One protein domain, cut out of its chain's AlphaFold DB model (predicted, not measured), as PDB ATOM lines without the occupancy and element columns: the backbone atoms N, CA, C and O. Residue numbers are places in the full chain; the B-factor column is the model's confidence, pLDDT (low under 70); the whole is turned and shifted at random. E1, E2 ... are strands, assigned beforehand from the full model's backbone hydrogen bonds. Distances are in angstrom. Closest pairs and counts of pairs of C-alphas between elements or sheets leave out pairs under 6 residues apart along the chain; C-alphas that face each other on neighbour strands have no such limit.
ATOM      1  N   GLN A  60       7.628  18.746 -13.494       97.88
ATOM      2  CA  GLN A  60       7.723  20.166 -13.215       97.88
ATOM      3  C   GLN A  60       9.149  20.645 -13.473       97.88
ATOM      4  O   GLN A  60      10.113  20.078 -12.963       97.88
ATOM      5  N   THR A  61       9.278  21.706 -14.267       98.00
ATOM      6  CA  THR A  61      10.542  22.427 -14.477       98.00
ATOM      7  C   THR A  61      10.720  23.543 -13.435       98.00
ATOM      8  O   THR A  61       9.877  23.696 -12.556       98.00
ATOM      9  N   TYR A  62      11.792  24.330 -13.533       98.12
ATOM     10  CA  TYR A  62      12.191  25.412 -12.615       98.12
ATOM     11  C   TYR A  62      12.745  24.953 -11.264       98.12
ATOM     12  O   TYR A  62      12.848  25.751 -10.334       98.12
ATOM     13  N   TRP A  63      13.188  23.703 -11.154       98.69
ATOM     14  CA  TRP A  63      13.983  23.267 -10.010       98.69
ATOM     15  C   TRP A  63      15.451  23.607 -10.251       98.69
ATOM     16  O   TRP A  63      16.008  23.312 -11.308       98.69
ATOM     17  N   ARG A  64      16.083  24.290  -9.300       98.62
ATOM     18  CA  ARG A  64      17.439  24.830  -9.444       98.62
ATOM     19  C   ARG A  64      18.307  24.383  -8.282       98.62
ATOM     20  O   ARG A  64      17.855  24.289  -7.142       98.62
ATOM     21  N   PHE A  65      19.583  24.169  -8.570       98.69
ATOM     22  CA  PHE A  65      20.598  23.990  -7.544       98.69
ATOM     23  C   PHE A  65      20.995  25.353  -6.963       98.69
ATOM     24  O   PHE A  65      21.245  26.303  -7.709       98.69
ATOM     25  N   CYS A  66      21.046  25.457  -5.634       98.62
ATOM     26  CA  CYS A  66      21.526  26.642  -4.933       98.62
ATOM     27  C   CYS A  66      23.019  26.518  -4.619       98.62
ATOM     28  O   CYS A  66      23.404  25.656  -3.831       98.62
ATOM     29  N   SER A  67      23.854  27.425  -5.128       98.50
ATOM     30  CA  SER A  67      25.307  27.386  -4.879       98.50
ATOM     31  C   SER A  67      25.722  27.778  -3.458       98.50
ATOM     32  O   SER A  67      26.852  27.518  -3.061       98.50
ATOM     33  N   LYS A  68      24.820  28.377  -2.669       98.44
ATOM     34  CA  LYS A  68      25.109  28.790  -1.285       98.44
ATOM     35  C   LYS A  68      24.927  27.665  -0.272       98.44
ATOM     36  O   LYS A  68      25.727  27.525   0.641       98.44
ATOM     37  N   CYS A  69      23.844  26.899  -0.405       98.25
ATOM     38  CA  CYS A  69      23.475  25.850   0.553       98.25
ATOM     39  C   CYS A  69      23.518  24.440  -0.039       98.25
ATOM     40  O   CYS A  69      23.166  23.492   0.653       98.25
ATOM     41  N   TYR A  70      23.873  24.306  -1.319       98.19
ATOM     42  CA  TYR A  70      23.924  23.041  -2.055       98.19
ATOM     43  C   TYR A  70      22.583  22.285  -2.136       98.19
ATOM     44  O   TYR A  70      22.546  21.105  -2.468       98.19
ATOM     45  N   GLY A  71      21.471  22.968  -1.849       97.44
ATOM     46  CA  GLY A  71      20.121  22.406  -1.872       97.44
ATOM     47  C   GLY A  71      19.382  22.677  -3.182       97.44
ATOM     48  O   GLY A  71      19.663  23.658  -3.875       97.44
ATOM     49  N   MET A  72      18.402  21.826  -3.490       98.50
ATOM     50  CA  MET A  72      17.451  22.036  -4.582       98.50
ATOM     51  C   MET A  72      16.316  22.954  -4.117       98.50
ATOM     52  O   MET A  72      15.713  22.716  -3.066       98.50
ATOM     53  N   PHE A  73      15.993  23.976  -4.905       98.75
ATOM     54  CA  PHE A  73      14.894  24.895  -4.619       98.75
ATOM     55  C   PHE A  73      14.089  25.207  -5.879       98.75
ATOM     56  O   PHE A  73      14.593  25.091  -7.000       98.75
ATOM     57  N   TYR A  74      12.828  25.584  -5.695       98.62
ATOM     58  CA  TYR A  74      11.956  25.974  -6.792       98.62
ATOM     59  C   TYR A  74      12.146  27.456  -7.133       98.62
ATOM     60  O   TYR A  74      12.049  28.321  -6.262       98.62
ATOM     61  N   TRP A  75      12.390  27.747  -8.407       97.94
ATOM     62  CA  TRP A  75      12.710  29.072  -8.948       97.94
ATOM     63  C   TRP A  75      11.609  29.581  -9.897       97.94
ATOM     64  O   TRP A  75      11.883  30.163 -10.941       97.94
ATOM     65  N   GLY A  76      10.345  29.285  -9.579       95.88
ATOM     66  CA  GLY A  76       9.184  29.655 -10.403       95.88
ATOM     67  C   GLY A  76       8.401  30.883  -9.925       95.88
ATOM     68  O   GLY A  76       7.373  31.202 -10.514       95.88
ATOM     69  N   TYR A  77       8.848  31.557  -8.862       95.44
ATOM     70  CA  TYR A  77       8.205  32.756  -8.309       95.44
ATOM     71  C   TYR A  77       9.138  33.970  -8.410       95.44
ATOM     72  O   TYR A  77      10.322  33.832  -8.699       95.44
ATOM     73  N   SER A  78       8.615  35.176  -8.159       92.62
ATOM     74  CA  SER A  78       9.401  36.419  -8.214       92.62
ATOM     75  C   SER A  78      10.460  36.550  -7.107       92.62
ATOM     76  O   SER A  78      11.343  37.393  -7.219       92.62
ATOM     77  N   GLY A  79      10.367  35.749  -6.041       93.44
ATOM     78  CA  GLY A  79      11.402  35.599  -5.011       93.44
ATOM     79  C   GLY A  79      12.013  34.197  -5.037       93.44
ATOM     80  O   GLY A  79      11.488  33.311  -5.714       93.44
ATOM     81  N   ASN A  80      13.085  33.968  -4.271       96.12
ATOM     82  CA  ASN A  80      13.780  32.669  -4.279       96.12
ATOM     83  C   ASN A  80      13.668  31.893  -2.960       96.12
ATOM     84  O   ASN A  80      14.294  30.845  -2.828       96.12
ATOM     85  N   GLY A  81      12.870  32.378  -2.005       96.75
ATOM     86  CA  GLY A  81      12.670  31.738  -0.707       96.75
ATOM     87  C   GLY A  81      13.899  31.810   0.206       96.75
ATOM     88  O   GLY A  81      15.028  32.038  -0.231       96.75
ATOM     89  N   VAL A  82      13.670  31.610   1.506       98.12
ATOM     90  CA  VAL A  82      14.715  31.722   2.535       98.12
ATOM     91  C   VAL A  82      15.740  30.591   2.423       98.12
ATOM     92  O   VAL A  82      15.433  29.429   2.687       98.12
ATOM     93  N   CYS A  83      16.985  30.944   2.118       98.19
ATOM     94  CA  CYS A  83      18.109  30.023   2.043       98.19
ATOM     95  C   CYS A  83      18.654  29.694   3.448       98.19
ATOM     96  O   CYS A  83      18.883  30.612   4.241       98.19
ATOM     97  N   PRO A  84      18.987  28.424   3.754       97.81
ATOM     98  CA  PRO A  84      19.669  28.054   5.000       97.81
ATOM     99  C   PRO A  84      21.018  28.755   5.218       97.81
ATOM    100  O   PRO A  84      21.433  28.942   6.355       97.81
ATOM    101  N   ALA A  85      21.690  29.163   4.138       97.75
ATOM    102  CA  ALA A  85      22.937  29.931   4.186       97.75
ATOM    103  C   ALA A  85      22.713  31.455   4.335       97.75
ATOM    104  O   ALA A  85      23.658  32.231   4.207       97.75
ATOM    105  N   GLY A  86      21.469  31.894   4.558       94.75
ATOM    106  CA  GLY A  86      21.083  33.300   4.655       94.75
ATOM    107  C   GLY A  86      20.633  33.917   3.326       94.75
ATOM    108  O   GLY A  86      21.056  33.503   2.233       94.75
ATOM    109  N   ALA A  87      19.777  34.940   3.444       95.12
ATOM    110  CA  ALA A  87      19.093  35.623   2.340       95.12
ATOM    111  C   ALA A  87      18.351  34.646   1.399       95.12
ATOM    112  O   ALA A  87      17.982  33.546   1.800       95.12
ATOM    113  N   ASP A  88      18.143  35.042   0.148       97.75
ATOM    114  CA  ASP A  88      17.388  34.297  -0.865       97.75
ATOM    115  C   ASP A  88      18.229  33.233  -1.578       97.75
ATOM    116  O   ASP A  88      19.424  33.445  -1.775       97.75
ATOM    117  N   HIS A  89      17.670  32.101  -2.013       98.50
ATOM    118  CA  HIS A  89      18.445  31.111  -2.782       98.50
ATOM    119  C   HIS A  89      19.116  31.712  -4.045       98.50
ATOM    120  O   HIS A  89      18.581  32.616  -4.687       98.50
ATOM    121  N   LEU A  90      20.300  31.193  -4.407       98.19
ATOM    122  CA  LEU A  90      21.081  31.623  -5.578       98.19
ATOM    123  C   LEU A  90      21.216  30.470  -6.576       98.19
ATOM    124  O   LEU A  90      21.982  29.538  -6.340       98.19
ATOM    125  N   ALA A  91      20.471  30.533  -7.681       98.31
ATOM    126  CA  ALA A  91      20.476  29.493  -8.706       98.31
ATOM    127  C   ALA A  91      21.826  29.383  -9.431       98.31
ATOM    128  O   ALA A  91      22.361  30.381  -9.910       98.31
ATOM    129  N   GLN A  92      22.312  28.156  -9.618       98.50
ATOM    130  CA  GLN A  92      23.490  27.856 -10.429       98.50
ATOM    131  C   GLN A  92      23.296  26.553 -11.220       98.50
ATOM    132  O   GLN A  92      22.662  25.614 -10.747       98.50
ATOM    133  N   GLY A  93      23.865  26.490 -12.427       97.69
ATOM    134  CA  GLY A  93      23.868  25.280 -13.252       97.69
ATOM    135  C   GLY A  93      22.524  24.974 -13.924       97.69
ATOM    136  O   GLY A  93      21.869  25.868 -14.474       97.69
ATOM    137  N   TYR A  94      22.143  23.695 -13.919       97.81
ATOM    138  CA  TYR A  94      21.016  23.158 -14.682       97.81
ATOM    139  C   TYR A  94      19.645  23.522 -14.114       97.81
ATOM    140  O   TYR A  94      19.479  23.827 -12.933       97.81
ATOM    141  N   ASN A  95      18.651  23.530 -15.002       98.19
ATOM    142  CA  ASN A  95      17.243  23.534 -14.631       98.19
ATOM    143  C   ASN A  95      16.773  22.079 -14.627       98.19
ATOM    144  O   ASN A  95      16.761  21.430 -15.673       98.19
ATOM    145  N   PHE A  96      16.449  21.568 -13.449       98.00
ATOM    146  CA  PHE A  96      16.007  20.201 -13.262       98.00
ATOM    147  C   PHE A  96      14.516  20.095 -13.580       98.00
ATOM    148  O   PHE A  96      13.709  20.957 -13.223       98.00
ATOM    149  N   VAL A  97      14.160  19.013 -14.265       97.56
ATOM    150  CA  VAL A  97      12.779  18.642 -14.558       97.56
ATOM    151  C   VAL A  97      12.456  17.448 -13.677       97.56
ATOM    152  O   VAL A  97      13.008  16.367 -13.874       97.56
ATOM    153  N   LEU A  98      11.629  17.666 -12.660       97.75
ATOM    154  CA  LEU A  98      11.352  16.659 -11.644       97.75
ATOM    155  C   LEU A  98      10.032  15.943 -11.934       97.75
ATOM    156  O   LEU A  98       9.020  16.624 -12.133       97.75
ATOM    157  N   PRO A  99      10.012  14.600 -11.925       97.62
ATOM    158  CA  PRO A  99       8.775  13.836 -11.915       97.62
ATOM    159  C   PRO A  99       7.947  14.141 -10.668       97.62
ATOM    160  O   PRO A  99       8.485  14.295  -9.568       97.62
ATOM    161  N   HIS A 100       6.631  14.181 -10.826       98.06
ATOM    162  CA  HIS A 100       5.708  14.299  -9.709       98.06
ATOM    163  C   HIS A 100       4.432  13.500  -9.942       98.06
ATOM    164  O   HIS A 100       4.086  13.182 -11.076       98.06
ATOM    165  N   ASP A 101       3.757  13.159  -8.847       96.00
ATOM    166  CA  ASP A 101       2.492  12.419  -8.821       96.00
ATOM    167  C   ASP A 101       2.537  11.122  -9.653       96.00
ATOM    168  O   ASP A 101       1.564  10.708 -10.287       96.00
ATOM    169  N   VAL A 102       3.703  10.472  -9.630       94.94
ATOM    170  CA  VAL A 102       3.941   9.128 -10.160       94.94
ATOM    171  C   VAL A 102       4.180   8.146  -9.018       94.94
ATOM    172  O   VAL A 102       4.384   8.538  -7.870       94.94
ATOM    173  N   VAL A 103       4.123   6.853  -9.326       95.12
ATOM    174  CA  VAL A 103       4.293   5.789  -8.333       95.12
ATOM    175  C   VAL A 103       5.766   5.678  -7.921       95.12
ATOM    176  O   VAL A 103       6.654   5.780  -8.767       95.12
ATOM    177  N   GLU A 104       6.008   5.466  -6.626       96.44
ATOM    178  CA  GLU A 104       7.325   5.120  -6.077       96.44
ATOM    179  C   GLU A 104       7.828   3.786  -6.652       96.44
ATOM    180  O   GLU A 104       7.045   2.861  -6.877       96.44
ATOM    181  N   THR A 105       9.133   3.659  -6.879       96.62
ATOM    182  CA  THR A 105       9.755   2.420  -7.370       96.62
ATOM    183  C   THR A 105      11.028   2.108  -6.574       96.62
ATOM    184  O   THR A 105      11.534   2.975  -5.865       96.62
ATOM    185  N   PRO A 106      11.621   0.904  -6.704       97.81
ATOM    186  CA  PRO A 106      12.899   0.593  -6.054       97.81
ATOM    187  C   PRO A 106      14.067   1.521  -6.432       97.81
ATOM    188  O   PRO A 106      15.090   1.511  -5.756       97.81
ATOM    189  N   THR A 107      13.930   2.300  -7.509       97.50
ATOM    190  CA  THR A 107      14.931   3.257  -8.005       97.50
ATOM    191  C   THR A 107      14.386   4.684  -8.068       97.50
ATOM    192  O   THR A 107      14.950   5.539  -8.755       97.50
ATOM    193  N   ALA A 108      13.264   4.967  -7.403       97.50
ATOM    194  CA  ALA A 108      12.696   6.303  -7.353       97.50
ATOM    195  C   ALA A 108      11.860   6.486  -6.088       97.50
ATOM    196  O   ALA A 108      10.861   5.800  -5.909       97.50
ATOM    197  N   GLN A 109      12.231   7.449  -5.249       98.12
ATOM    198  CA  GLN A 109      11.615   7.679  -3.944       98.12
ATOM    199  C   GLN A 109      10.554   8.778  -4.038       98.12
ATOM    200  O   GLN A 109      10.858   9.868  -4.526       98.12
ATOM    201  N   ALA A 110       9.335   8.528  -3.554       97.94
ATOM    202  CA  ALA A 110       8.286   9.543  -3.476       97.94
ATOM    203  C   ALA A 110       8.404  10.375  -2.185       97.94
ATOM    204  O   ALA A 110       9.415  10.344  -1.491       97.94
ATOM    205  N   TYR A 111       7.369  11.151  -1.856       97.56
ATOM    206  CA  TYR A 111       7.282  11.967  -0.637       97.56
ATOM    207  C   TYR A 111       8.275  13.127  -0.558       97.56
ATOM    208  O   TYR A 111       8.464  13.713   0.512       97.56
ATOM    209  N   TRP A 112       8.842  13.543  -1.687       98.44
ATOM    210  CA  TRP A 112       9.561  14.807  -1.771       98.44
ATOM    211  C   TRP A 112       8.567  15.942  -1.991       98.44
ATOM    212  O   TRP A 112       7.670  15.871  -2.832       98.44
ATOM    213  N   ARG A 113       8.680  16.997  -1.188       98.38
ATOM    214  CA  ARG A 113       7.712  18.098  -1.157       98.38
ATOM    215  C   ARG A 113       8.414  19.432  -1.337       98.38
ATOM    216  O   ARG A 113       9.536  19.636  -0.881       98.38
ATOM    217  N   PHE A 114       7.708  20.366  -1.960       98.62
ATOM    218  CA  PHE A 114       8.078  21.775  -1.993       98.62
ATOM    219  C   PHE A 114       7.662  22.460  -0.686       98.62
ATOM    220  O   PHE A 114       6.516  22.318  -0.250       98.62
ATOM    221  N   CYS A 115       8.563  23.226  -0.066       98.38
ATOM    222  CA  CYS A 115       8.225  24.087   1.065       98.38
ATOM    223  C   CYS A 115       7.912  25.511   0.600       98.38
ATOM    224  O   CYS A 115       8.786  26.218   0.112       98.38
ATOM    225  N   SER A 116       6.706  25.995   0.872       97.19
ATOM    226  CA  SER A 116       6.255  27.335   0.458       97.19
ATOM    227  C   SER A 116       6.895  28.518   1.183       97.19
ATOM    228  O   SER A 116       6.724  29.655   0.764       97.19
ATOM    229  N   LYS A 117       7.639  28.270   2.263       96.88
ATOM    230  CA  LYS A 117       8.323  29.324   3.026       96.88
ATOM    231  C   LYS A 117       9.761  29.543   2.551       96.88
ATOM    232  O   LYS A 117      10.205  30.670   2.378       96.88
ATOM    233  N   CYS A 118      10.504  28.449   2.379       98.25
ATOM    234  CA  CYS A 118      11.924  28.489   2.020       98.25
ATOM    235  C   CYS A 118      12.194  28.137   0.557       98.25
ATOM    236  O   CYS A 118      13.323  28.227   0.111       98.25
ATOM    237  N   TYR A 119      11.180  27.675  -0.169       98.62
ATOM    238  CA  TYR A 119      11.235  27.176  -1.547       98.62
ATOM    239  C   TYR A 119      12.113  25.943  -1.785       98.62
ATOM    240  O   TYR A 119      12.106  25.378  -2.877       98.62
ATOM    241  N   GLY A 120      12.815  25.474  -0.754       98.31
ATOM    242  CA  GLY A 120      13.568  24.229  -0.769       98.31
ATOM    243  C   GLY A 120      12.686  22.984  -0.883       98.31
ATOM    244  O   GLY A 120      11.566  22.936  -0.356       98.31
ATOM    245  N   MET A 121      13.231  21.967  -1.548       98.50
ATOM    246  CA  MET A 121      12.686  20.612  -1.531       98.50
ATOM    247  C   MET A 121      13.091  19.895  -0.242       98.50
ATOM    248  O   MET A 121      14.227  20.019   0.215       98.50
ATOM    249  N   PHE A 122      12.169  19.142   0.345       98.00
ATOM    250  CA  PHE A 122      12.412  18.390   1.571       98.00
ATOM    251  C   PHE A 122      11.620  17.084   1.575       98.00
ATOM    252  O   PHE A 122      10.591  16.963   0.908       98.00
ATOM    253  N   TYR A 123      12.113  16.101   2.321       97.56
ATOM    254  CA  TYR A 123      11.467  14.802   2.439       97.56
ATOM    255  C   TYR A 123      10.367  14.834   3.512       97.56
ATOM    256  O   TYR A 123      10.605  15.275   4.637       97.56
ATOM    257  N   TRP A 124       9.166  14.366   3.167       96.81
ATOM    258  CA  TRP A 124       7.967  14.362   4.022       96.81
ATOM    259  C   TRP A 124       7.624  12.969   4.575       96.81
ATOM    260  O   TRP A 124       6.596  12.795   5.218       96.81
ATOM    261  N   GLY A 125       8.460  11.954   4.340       94.94
ATOM    262  CA  GLY A 125       8.169  10.584   4.783       94.94
ATOM    263  C   GLY A 125       8.375  10.320   6.281       94.94
ATOM    264  O   GLY A 125       8.056   9.230   6.748       94.94
ATOM    265  N   TYR A 126       8.904  11.280   7.048       92.88
ATOM    266  CA  TYR A 126       9.072  11.156   8.500       92.88
ATOM    267  C   TYR A 126       7.922  11.820   9.269       92.88
ATOM    268  O   TYR A 126       7.284  12.754   8.791       92.88
ATOM    269  N   SER A 127       7.696  11.383  10.514       91.75
ATOM    270  CA  SER A 127       6.714  12.008  11.417       91.75
ATOM    271  C   SER A 127       7.076  13.451  11.789       91.75
ATOM    272  O   SER A 127       6.197  14.252  12.103       91.75
ATOM    273  N   THR A 128       8.366  13.795  11.731       91.19
ATOM    274  CA  THR A 128       8.849  15.173  11.852       91.19
ATOM    275  C   THR A 128       9.094  15.759  10.466       91.19
ATOM    276  O   THR A 128       9.602  15.087   9.573       91.19
ATOM    277  N   ARG A 129       8.756  17.038  10.284       89.19
ATOM    278  CA  ARG A 129       8.867  17.727   8.985       89.19
ATOM    279  C   ARG A 129      10.227  18.388   8.758       89.19
ATOM    280  O   ARG A 129      10.432  19.003   7.718       89.19
ATOM    281  N   GLY A 130      11.133  18.290   9.732       92.50
ATOM    282  CA  GLY A 130      12.400  19.016   9.752       92.50
ATOM    283  C   GLY A 130      12.235  20.518  10.010       92.50
ATOM    284  O   GLY A 130      11.141  21.081   9.916       92.50
ATOM    285  N   ARG A 131      13.346  21.184  10.337       94.81
ATOM    286  CA  ARG A 131      13.374  22.623  10.625       94.81
ATOM    287  C   ARG A 131      13.504  23.435   9.338       94.81
ATOM    288  O   ARG A 131      14.486  23.303   8.617       94.81
ATOM    289  N   CYS A 132      12.565  24.351   9.124       97.38
ATOM    290  CA  CYS A 132      12.608  25.295   8.019       97.38
ATOM    291  C   CYS A 132      13.532  26.483   8.350       97.38
ATOM    292  O   CYS A 132      13.430  27.039   9.448       97.38
ATOM    293  N   PRO A 133      14.377  26.952   7.410       97.62
ATOM    294  CA  PRO A 133      15.192  28.154   7.614       97.62
ATOM    295  C   PRO A 133      14.351  29.437   7.737       97.62
ATOM    296  O   PRO A 133      14.811  30.415   8.312       97.62
ATOM    297  N   ALA A 134      13.097  29.421   7.271       96.69
ATOM    298  CA  ALA A 134      12.125  30.491   7.505       96.69
ATOM    299  C   ALA A 134      11.438  30.407   8.889       96.69
ATOM    300  O   ALA A 134      10.536  31.190   9.179       96.69
ATOM    301  N   GLY A 135      11.823  29.442   9.732       94.75
ATOM    302  CA  GLY A 135      11.250  29.210  11.056       94.75
ATOM    303  C   GLY A 135      10.172  28.119  11.097       94.75
ATOM    304  O   GLY A 135       9.437  27.877  10.131       94.75
ATOM    305  N   ALA A 136      10.067  27.485  12.272       94.06
ATOM    306  CA  ALA A 136       9.207  26.330  12.549       94.06
ATOM    307  C   ALA A 136       9.446  25.161  11.567       94.06
ATOM    308  O   ALA A 136      10.533  25.010  11.006       94.06
ATOM    309  N   ASP A 137       8.433  24.321  11.382       96.75
ATOM    310  CA  ASP A 137       8.468  23.206  10.443       96.75
ATOM    311  C   ASP A 137       8.311  23.664   8.987       96.75
ATOM    312  O   ASP A 137       7.671  24.691   8.688       96.75
ATOM    313  N   HIS A 138       8.834  22.851   8.067       97.88
ATOM    314  CA  HIS A 138       8.541  22.987   6.644       97.88
ATOM    315  C   HIS A 138       7.030  22.879   6.365       97.88
ATOM    316  O   HIS A 138       6.314  22.065   6.954       97.88
ATOM    317  N   LEU A 139       6.545  23.704   5.432       96.94
ATOM    318  CA  LEU A 139       5.143  23.751   5.017       96.94
ATOM    319  C   LEU A 139       5.006  23.241   3.582       96.94
ATOM    320  O   LEU A 139       5.232  23.996   2.632       96.94
ATOM    321  N   ALA A 140       4.638  21.966   3.447       97.50
ATOM    322  CA  ALA A 140       4.430  21.333   2.153       97.50
ATOM    323  C   ALA A 140       3.305  22.009   1.361       97.50
ATOM    324  O   ALA A 140       2.214  22.231   1.887       97.50
ATOM    325  N   GLN A 141       3.550  22.258   0.078       97.44
ATOM    326  CA  GLN A 141       2.548  22.706  -0.889       97.44
ATOM    327  C   GLN A 141       2.780  22.046  -2.253       97.44
ATOM    328  O   GLN A 141       3.881  21.584  -2.545       97.44
ATOM    329  N   GLY A 142       1.737  22.009  -3.085       96.62
ATOM    330  CA  GLY A 142       1.819  21.502  -4.456       96.62
ATOM    331  C   GLY A 142       1.981  19.981  -4.554       96.62
ATOM    332  O   GLY A 142       1.388  19.225  -3.773       96.62
ATOM    333  N   TYR A 143       2.766  19.553  -5.543       97.94
ATOM    334  CA  TYR A 143       2.882  18.164  -5.992       97.94
ATOM    335  C   TYR A 143       3.722  17.265  -5.082       97.94
ATOM    336  O   TYR A 143       4.526  17.739  -4.273       97.94
ATOM    337  N   ASN A 144       3.508  15.951  -5.195       98.00
ATOM    338  CA  ASN A 144       4.362  14.942  -4.574       98.00
ATOM    339  C   ASN A 144       5.464  14.537  -5.558       98.00
ATOM    340  O   ASN A 144       5.201  13.816  -6.518       98.00
ATOM    341  N   PHE A 145       6.682  15.025  -5.346       98.50
ATOM    342  CA  PHE A 145       7.808  14.742  -6.227       98.50
ATOM    343  C   PHE A 145       8.360  13.344  -5.973       98.50
ATOM    344  O   PHE A 145       8.369  12.850  -4.841       98.50
ATOM    345  N   VAL A 146       8.845  12.735  -7.051       98.06
ATOM    346  CA  VAL A 146       9.473  11.417  -7.028       98.06
ATOM    347  C   VAL A 146      10.875  11.551  -7.601       98.06
ATOM    348  O   VAL A 146      11.037  11.906  -8.769       98.06
ATOM    349  N   LEU A 147      11.889  11.315  -6.769       97.56
ATOM    350  CA  LEU A 147      13.290  11.497  -7.140       97.56
ATOM    351  C   LEU A 147      13.934  10.157  -7.494       97.56
ATOM    352  O   LEU A 147      13.992   9.278  -6.631       97.56
ATOM    353  N   PRO A 148      14.444   9.995  -8.728       96.19
ATOM    354  CA  PRO A 148      15.227   8.826  -9.104       96.19
ATOM    355  C   PRO A 148      16.506   8.692  -8.266       96.19
ATOM    356  O   PRO A 148      17.168   9.690  -7.977       96.19
ATOM    357  N   HIS A 149      16.872   7.460  -7.924       95.06
ATOM    358  CA  HIS A 149      18.117   7.106  -7.242       95.06
ATOM    359  C   HIS A 149      18.637   5.739  -7.721       95.06
ATOM    360  O   HIS A 149      17.913   4.978  -8.363       95.06
TER     361      HIS A 149
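What this domain is: This is residues 60 to 149 of the 150 residues of an uncharacterized protein of Streptomyces paucisporeus (UniProt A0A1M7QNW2). Two small three-stranded sheets, E2-E1-E3 and E5-E4-E6, sit face to face as a sandwich with crossed strands, their bent strands E3, E4 and E6 curving round it. Each sheet is a hairpin, a long loop and a returning strand. The 90 printed residues hold six named strands, E1 to E6 in chain order, and no named helix; the class is all strand, with 39 residues in strands, under half. Both sheets are antiparallel. The whole is compact, radius of gyration of the C-alphas 12.5 A, spanning 36 by 30 by 20 A.

Where its parts are: Find C-alpha 60 at (7.723, 20.166, -13.215); E1 runs from there to residue 66, 17.4 A. E2 is residues 72 to 74. E3, residues 91 to 99, covers 19.8 A and bends by 75 degrees at Tyr 94. E4, residues 108 to 115, covers 20.2 A and bends by 53 degrees at 111. E5 is residues 121 to 123. E6, residues 140 to 148, covers 20.0 A, bends by 76 degrees at 143 and ends at C-alpha 148, (15.227, 8.826, -9.104).

How they stand to each other: Look first at E1, the inner strand between E2 and E3: N 64 and O 73 are 2.9 A apart, N 96 and O 63 2.8 A, within hydrogen-bond range. In the other sheet E4 is inner: N 113 and O 122 are 2.8 A apart, N 145 and O 112 2.8 A. Between sheets, strands cross at 82 degrees; the closest C-alphas of E2 and E5, Phe 73 and Met 121, are 5.7 A apart. E1 and E4 are apart.

The domain as a whole: C-alphas 87 and 106 are farthest apart, 36.6 A. The printed part has no cut. Links E2 to E3 and E5 to E6 are long. No printed residue is under pLDDT 70.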